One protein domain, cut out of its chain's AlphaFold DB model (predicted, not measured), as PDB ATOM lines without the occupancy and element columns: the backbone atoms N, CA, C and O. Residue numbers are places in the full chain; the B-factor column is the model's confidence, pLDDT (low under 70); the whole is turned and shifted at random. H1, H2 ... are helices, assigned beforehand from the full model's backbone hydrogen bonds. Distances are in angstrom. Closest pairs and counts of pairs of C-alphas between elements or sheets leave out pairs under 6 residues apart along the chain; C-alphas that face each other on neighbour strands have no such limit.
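AT A GLANCE: This is residues 5 to 54 of the 135 residues of an uncharacterized protein of Microcystis aeruginosa EAWAG127a (UniProt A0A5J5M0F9). One long helix, H2, makes a spine, and two shorter helices, H1 and H3, pack crosswise on it, H1 towards its first residues and H3 on its second half, with no contact between the two. The links, residues 12 to 18 and 35 to 42, loop round near the two ends of the spine. The printed part has 50 residues with three named helices, in the order H1, H2, H3, and no named strand; the class is all helix. The whole is compact, with a radius of gyration of the C-alphas of 11.0 A, yet elongated in outline, spanning 33 by 18 by 15 A.

HOW THE PARTS SIT: Begin with H2, residues 19 to 34, the longest helix. With its residues 28 to 33 alone it touches H3, residues 43 to 53; look for the closest C-alphas at Ala 32 and Ala 50, 5.1 A apart. These two helices run opposite ways at a steep tilt of 67 degrees, only just short of about perpendicular. With residues 22 to 26 alone H2 touches H1, residues 5 to 11, where the closest C-alphas, those of Ser 9 and Ile 22, are 5.7 A apart. The lines of H1 and H2 are about perpendicular, at 73 degrees. H1 and H3 are apart. In H1, H2 and H3 every O i to N i+4 pair is within hydrogen-bond range.

IN THESE COORDINATES: Find C-alpha 19 at (7.683, 24.623, 50.259); from there H2 runs 22.5 A to C-alpha 34 at (12.938, 2.941, 47.591). H1 begins at C-alpha 5, (16.016, 22.345, 46.770), and measures 10.0 A. H3 measures 15.3 A and ends at C-alpha 53, (3.249, 7.517, 41.728).

THE WHOLE: The C-alphas farthest apart, those of Lys 16 and Ser 39, are 34.1 A apart. Both links are short. The printed part has no cut, and no printed residue is under 70 in pLDDT.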
ATOM      1  N   LYS A   5      17.368  21.776  46.793       91.81
ATOM      2  CA  LYS A   5      16.016  22.345  46.770       91.81
ATOM      3  C   LYS A   5      15.658  22.891  45.391       91.81
ATOM      4  O   LYS A   5      14.529  22.725  44.942       91.81
ATOM      5  N   GLU A   6      16.614  23.518  44.714       92.06
ATOM      6  CA  GLU A   6      16.436  24.036  43.354       92.06
ATOM      7  C   GLU A   6      16.209  22.899  42.349       92.06
ATOM      8  O   GLU A   6      15.300  22.965  41.523       92.06
ATOM      9  N   SER A   7      16.969  21.812  42.486       92.69
ATOM     10  CA  SER A   7      16.826  20.616  41.651       92.69
ATOM     11  C   SER A   7      15.460  19.950  41.839       92.69
ATOM     12  O   SER A   7      14.808  19.590  40.861       92.69
ATOM     13  N   ILE A   8      14.976  19.841  43.080       94.38
ATOM     14  CA  ILE A   8      13.635  19.313  43.380       94.38
ATOM     15  C   ILE A   8      12.541  20.263  42.869       94.38
ATOM     16  O   ILE A   8      11.575  19.816  42.254       94.38
ATOM     17  N   SER A   9      12.711  21.575  43.043       94.19
ATOM     18  CA  SER A   9      11.786  22.589  42.517       94.19
ATOM     19  C   SER A   9      11.638  22.499  40.992       94.19
ATOM     20  O   SER A   9      10.532  22.588  40.452       94.19
ATOM     21  N   TYR A  10      12.733  22.234  40.276       92.19
ATOM     22  CA  TYR A  10      12.711  22.045  38.826       92.19
ATOM     23  C   TYR A  10      11.858  20.843  38.384       92.19
ATOM     24  O   TYR A  10      11.209  20.909  37.337       92.19
ATOM     25  N   LEU A  11      11.830  19.773  39.183       93.50
ATOM     26  CA  LEU A  11      11.039  18.562  38.929       93.50
ATOM     27  C   LEU A  11       9.554  18.724  39.277       93.50
ATOM     28  O   LEU A  11       8.734  17.895  38.885       93.50
ATOM     29  N   SER A  12       9.196  19.793  39.982       93.44
ATOM     30  CA  SER A  12       7.815  20.080  40.338       93.44
ATOM     31  C   SER A  12       6.972  20.447  39.121       93.44
ATOM     32  O   SER A  12       7.445  21.172  38.249       93.44
ATOM     33  N   ALA A  13       5.710  20.020  39.108       92.06
ATOM     34  CA  ALA A  13       4.699  20.424  38.130       92.06
ATOM     35  C   ALA A  13       4.372  21.931  38.163       92.06
ATOM     36  O   ALA A  13       3.812  22.443  37.206       92.06
ATOM     37  N   PHE A  14       4.729  22.656  39.230       90.06
ATOM     38  CA  PHE A  14       4.403  24.078  39.395       90.06
ATOM     39  C   PHE A  14       5.598  24.969  39.054       90.06
ATOM     40  O   PHE A  14       6.737  24.629  39.380       90.06
ATOM     41  N   ASP A  15       5.366  26.134  38.447       83.56
ATOM     42  CA  ASP A  15       6.442  27.070  38.081       83.56
ATOM     43  C   ASP A  15       7.145  27.691  39.294       83.56
ATOM     44  O   ASP A  15       8.369  27.818  39.311       83.56
ATOM     45  N   LYS A  16       6.379  28.034  40.333       86.69
ATOM     46  CA  LYS A  16       6.878  28.575  41.605       86.69
ATOM     47  C   LYS A  16       6.297  27.754  42.760       86.69
ATOM     48  O   LYS A  16       5.350  28.204  43.400       86.69
ATOM     49  N   PRO A  17       6.784  26.520  42.975       90.12
ATOM     50  CA  PRO A  17       6.212  25.640  43.980       90.12
ATOM     51  C   PRO A  17       6.464  26.196  45.383       90.12
ATOM     52  O   PRO A  17       7.579  26.604  45.721       90.12
ATOM     53  N   GLU A  18       5.418  26.184  46.201       92.38
ATOM     54  CA  GLU A  18       5.511  26.451  47.632       92.38
ATOM     55  C   GLU A  18       6.299  25.333  48.348       92.38
ATOM     56  O   GLU A  18       6.495  24.248  47.788       92.38
ATOM     57  N   PRO A  19       6.823  25.582  49.565       93.75
ATOM     58  CA  PRO A  19       7.683  24.623  50.259       93.75
ATOM     59  C   PRO A  19       7.080  23.220  50.432       93.75
ATOM     60  O   PRO A  19       7.801  22.239  50.267       93.75
ATOM     61  N   ASP A  20       5.781  23.122  50.698       93.31
ATOM     62  CA  ASP A  20       5.022  21.869  50.817       93.31
ATOM     63  C   ASP A  20       5.008  21.074  49.500       93.31
ATOM     64  O   ASP A  20       5.196  19.857  49.489       93.31
ATOM     65  N   LYS A  21       4.878  21.762  48.359       92.81
ATOM     66  CA  LYS A  21       4.929  21.142  47.028       92.81
ATOM     67  C   LYS A  21       6.323  20.599  46.727       92.81
ATOM     68  O   LYS A  21       6.447  19.513  46.167       92.81
ATOM     69  N   ILE A  22       7.373  21.324  47.119       95.12
ATOM     70  CA  ILE A  22       8.767  20.864  46.989       95.12
ATOM     71  C   ILE A  22       8.999  19.625  47.866       95.12
ATOM     72  O   ILE A  22       9.585  18.645  47.404       95.12
ATOM     73  N   GLU A  23       8.517  19.641  49.109       94.88
ATOM     74  CA  GLU A  23       8.595  18.501  50.029       94.88
ATOM     75  C   GLU A  23       7.867  17.269  49.474       94.88
ATOM     76  O   GLU A  23       8.406  16.159  49.507       94.88
ATOM     77  N   CYS A  24       6.683  17.462  48.890       94.12
ATOM     78  CA  CYS A  24       5.932  16.399  48.233       94.12
ATOM     79  C   CYS A  24       6.740  15.771  47.087       94.12
ATOM     80  O   CYS A  24       6.910  14.552  47.058       94.12
ATOM     81  N   VAL A  25       7.321  16.582  46.195       95.44
ATOM     82  CA  VAL A  25       8.167  16.094  45.088       95.44
ATOM     83  C   VAL A  25       9.356  15.285  45.613       95.44
ATOM     84  O   VAL A  25       9.619  14.192  45.112       95.44
ATOM     85  N   ALA A  26      10.050  15.774  46.645       95.44
ATOM     86  CA  ALA A  26      11.163  15.049  47.260       95.44
ATOM     87  C   ALA A  26      10.715  13.703  47.855       95.44
ATOM     88  O   ALA A  26      11.383  12.686  47.659       95.44
ATOM     89  N   THR A  27       9.567  13.684  48.533       95.38
ATOM     90  CA  THR A  27       8.989  12.479  49.142       95.38
ATOM     91  C   THR A  27       8.610  11.446  48.085       95.38
ATOM     92  O   THR A  27       8.936  10.268  48.226       95.38
ATOM     93  N   VAL A  28       7.974  11.881  46.996       94.75
ATOM     94  CA  VAL A  28       7.585  11.016  45.877       94.75
ATOM     95  C   VAL A  28       8.817  10.438  45.183       94.75
ATOM     96  O   VAL A  28       8.848   9.242  44.905       94.75
ATOM     97  N   LEU A  29       9.855  11.247  44.947       94.50
ATOM     98  CA  LEU A  29      11.116  10.777  44.364       94.50
ATOM     99  C   LEU A  29      11.806   9.738  45.251       94.50
ATOM    100  O   LEU A  29      12.239   8.698  44.755       94.50
ATOM    101  N   LEU A  30      11.880   9.988  46.560       93.44
ATOM    102  CA  LEU A  30      12.476   9.053  47.511       93.44
ATOM    103  C   LEU A  30      11.671   7.749  47.601       93.44
ATOM    104  O   LEU A  30      12.253   6.667  47.601       93.44
ATOM    105  N   GLY A  31      10.341   7.842  47.634       92.56
ATOM    106  CA  GLY A  31       9.451   6.683  47.637       92.56
ATOM    107  C   GLY A  31       9.572   5.857  46.356       92.56
ATOM    108  O   GLY A  31       9.680   4.632  46.419       92.56
ATOM    109  N   ALA A  32       9.633   6.520  45.199       92.81
ATOM    110  CA  ALA A  32       9.864   5.869  43.916       92.81
ATOM    111  C   ALA A  32      11.198   5.117  43.918       92.81
ATOM    112  O   ALA A  32      11.212   3.938  43.570       92.81
ATOM    113  N   TRP A  33      12.276   5.753  44.391       91.75
ATOM    114  CA  TRP A  33      13.594   5.128  44.507       91.75
ATOM    115  C   TRP A  33      13.572   3.907  45.424       91.75
ATOM    116  O   TRP A  33      13.991   2.831  45.011       91.75
ATOM    117  N   TYR A  34      13.017   4.040  46.629       91.38
ATOM    118  CA  TYR A  34      12.938   2.941  47.591       91.38
ATOM    119  C   TYR A  34      12.105   1.753  47.079       91.38
ATOM    120  O   TYR A  34      12.362   0.609  47.436       91.38
ATOM    121  N   SER A  35      11.107   2.011  46.231       90.44
ATOM    122  CA  SER A  35      10.231   0.976  45.666       90.44
ATOM    123  C   SER A  35      10.819   0.214  44.469       90.44
ATOM    124  O   SER A  35      10.149  -0.662  43.912       90.44
ATOM    125  N   ILE A  36      12.015   0.584  44.007       89.38
ATOM    126  CA  ILE A  36      12.702  -0.092  42.907       89.38
ATOM    127  C   ILE A  36      13.557  -1.217  43.493       89.38
ATOM    128  O   ILE A  36      14.506  -0.975  44.228       89.38
ATOM    129  N   ASP A  37      13.212  -2.454  43.141       82.25
ATOM    130  CA  ASP A  37      13.831  -3.680  43.672       82.25
ATOM    131  C   ASP A  37      15.071  -4.127  42.864       82.25
ATOM    132  O   ASP A  37      15.465  -5.292  42.869       82.25
ATOM    133  N   THR A  38      15.675  -3.211  42.099       81.44
ATOM    134  CA  THR A  38      16.847  -3.479  41.254       81.44
ATOM    135  C   THR A  38      18.064  -2.710  41.753       81.44
ATOM    136  O   THR A  38      17.968  -1.572  42.205       81.44
ATOM    137  N   SER A  39      19.243  -3.329  41.656       77.69
ATOM    138  CA  SER A  39      20.514  -2.719  42.072       77.69
ATOM    139  C   SER A  39      20.986  -1.599  41.143       77.69
ATOM    140  O   SER A  39      21.808  -0.776  41.535       77.69
ATOM    141  N   GLU A  40      20.474  -1.576  39.914       83.88
ATOM    142  CA  GLU A  40      20.755  -0.560  38.911       83.88
ATOM    143  C   GLU A  40      19.426  -0.021  38.389       83.88
ATOM    144  O   GLU A  40      18.534  -0.787  38.012       83.88
ATOM    145  N   VAL A  41      19.285   1.301  38.401       87.00
ATOM    146  CA  VAL A  41      18.150   1.997  37.806       87.00
ATOM    147  C   VAL A  41      18.643   3.267  37.144       87.00
ATOM    148  O   VAL A  41      19.468   4.003  37.698       87.00
ATOM    149  N   SER A  42      18.161   3.525  35.936       91.12
ATOM    150  CA  SER A  42      18.446   4.782  35.263       91.12
ATOM    151  C   SER A  42      17.687   5.931  35.929       91.12
ATOM    152  O   SER A  42      16.585   5.770  36.460       91.12
ATOM    153  N   VAL A  43      18.242   7.140  35.850       90.06
ATOM    154  CA  VAL A  43      17.558   8.346  36.343       90.06
ATOM    155  C   VAL A  43      16.209   8.537  35.638       90.06
ATOM    156  O   VAL A  43      15.233   8.904  36.280       90.06
ATOM    157  N   SER A  44      16.121   8.232  34.342       89.62
ATOM    158  CA  SER A  44      14.867   8.286  33.581       89.62
ATOM    159  C   SER A  44      13.795   7.349  34.132       89.62
ATOM    160  O   SER A  44      12.649   7.763  34.283       89.62
ATOM    161  N   GLU A  45      14.148   6.107  34.468       89.81
ATOM    162  CA  GLU A  45      13.198   5.145  35.039       89.81
ATOM    163  C   GLU A  45      12.711   5.594  36.415       89.81
ATOM    164  O   GLU A  45      11.514   5.527  36.693       89.81
ATOM    165  N   LEU A  46      13.611   6.121  37.252       92.19
ATOM    166  CA  LEU A  46      13.248   6.698  38.546       92.19
ATOM    167  C   LEU A  46      12.273   7.874  38.390       92.19
ATOM    168  O   LEU A  46      11.252   7.929  39.076       92.19
ATOM    169  N   LEU A  47      12.564   8.802  37.476       92.00
ATOM    170  CA  LEU A  47      11.717   9.968  37.226       92.00
ATOM    171  C   LEU A  47      10.338   9.567  36.692       92.00
ATOM    172  O   LEU A  47       9.329  10.091  37.162       92.00
ATOM    173  N   HIS A  48      10.268   8.596  35.779       90.62
ATOM    174  CA  HIS A  48       8.991   8.065  35.302       90.62
ATOM    175  C   HIS A  48       8.212   7.338  36.404       90.62
ATOM    176  O   HIS A  48       7.002   7.514  36.510       90.62
ATOM    177  N   LYS A  49       8.879   6.566  37.268       91.50
ATOM    178  CA  LYS A  49       8.249   5.916  38.430       91.50
ATOM    179  C   LYS A  49       7.673   6.944  39.414       91.50
ATOM    180  O   LYS A  49       6.556   6.779  39.901       91.50
ATOM    181  N   ALA A  50       8.408   8.018  39.696       92.75
ATOM    182  CA  ALA A  50       7.925   9.116  40.532       92.75
ATOM    183  C   ALA A  50       6.692   9.788  39.911       92.75
ATOM    184  O   ALA A  50       5.685  10.004  40.586       92.75
ATOM    185  N   GLN A  51       6.741  10.034  38.604       91.12
ATOM    186  CA  GLN A  51       5.639  10.614  37.850       91.12
ATOM    187  C   GLN A  51       4.394   9.720  37.832       91.12
ATOM    188  O   GLN A  51       3.292  10.235  37.946       91.12
ATOM    189  N   THR A  52       4.518   8.393  37.766       87.50
ATOM    190  CA  THR A  52       3.341   7.510  37.870       87.50
ATOM    191  C   THR A  52       2.802   7.382  39.293       87.50
ATOM    192  O   THR A  52       1.614   7.122  39.466       87.50
ATOM    193  N   THR A  53       3.646   7.586  40.310       87.69
ATOM    194  CA  THR A  53       3.249   7.517  41.728       87.69
ATOM    195  C   THR A  53       2.390   8.714  42.127       87.69
ATOM    196  O   THR A  53       1.351   8.536  42.757       87.69
ATOM    197  N   GLN A  54       2.796   9.925  41.735       85.62
ATOM    198  CA  GLN A  54       2.026  11.147  41.977       85.62
ATOM    199  C   GLN A  54       2.049  12.056  40.731       85.62
ATOM    200  O   GLN A  54       2.794  13.043  40.695       85.62
TER     201      GLN A  54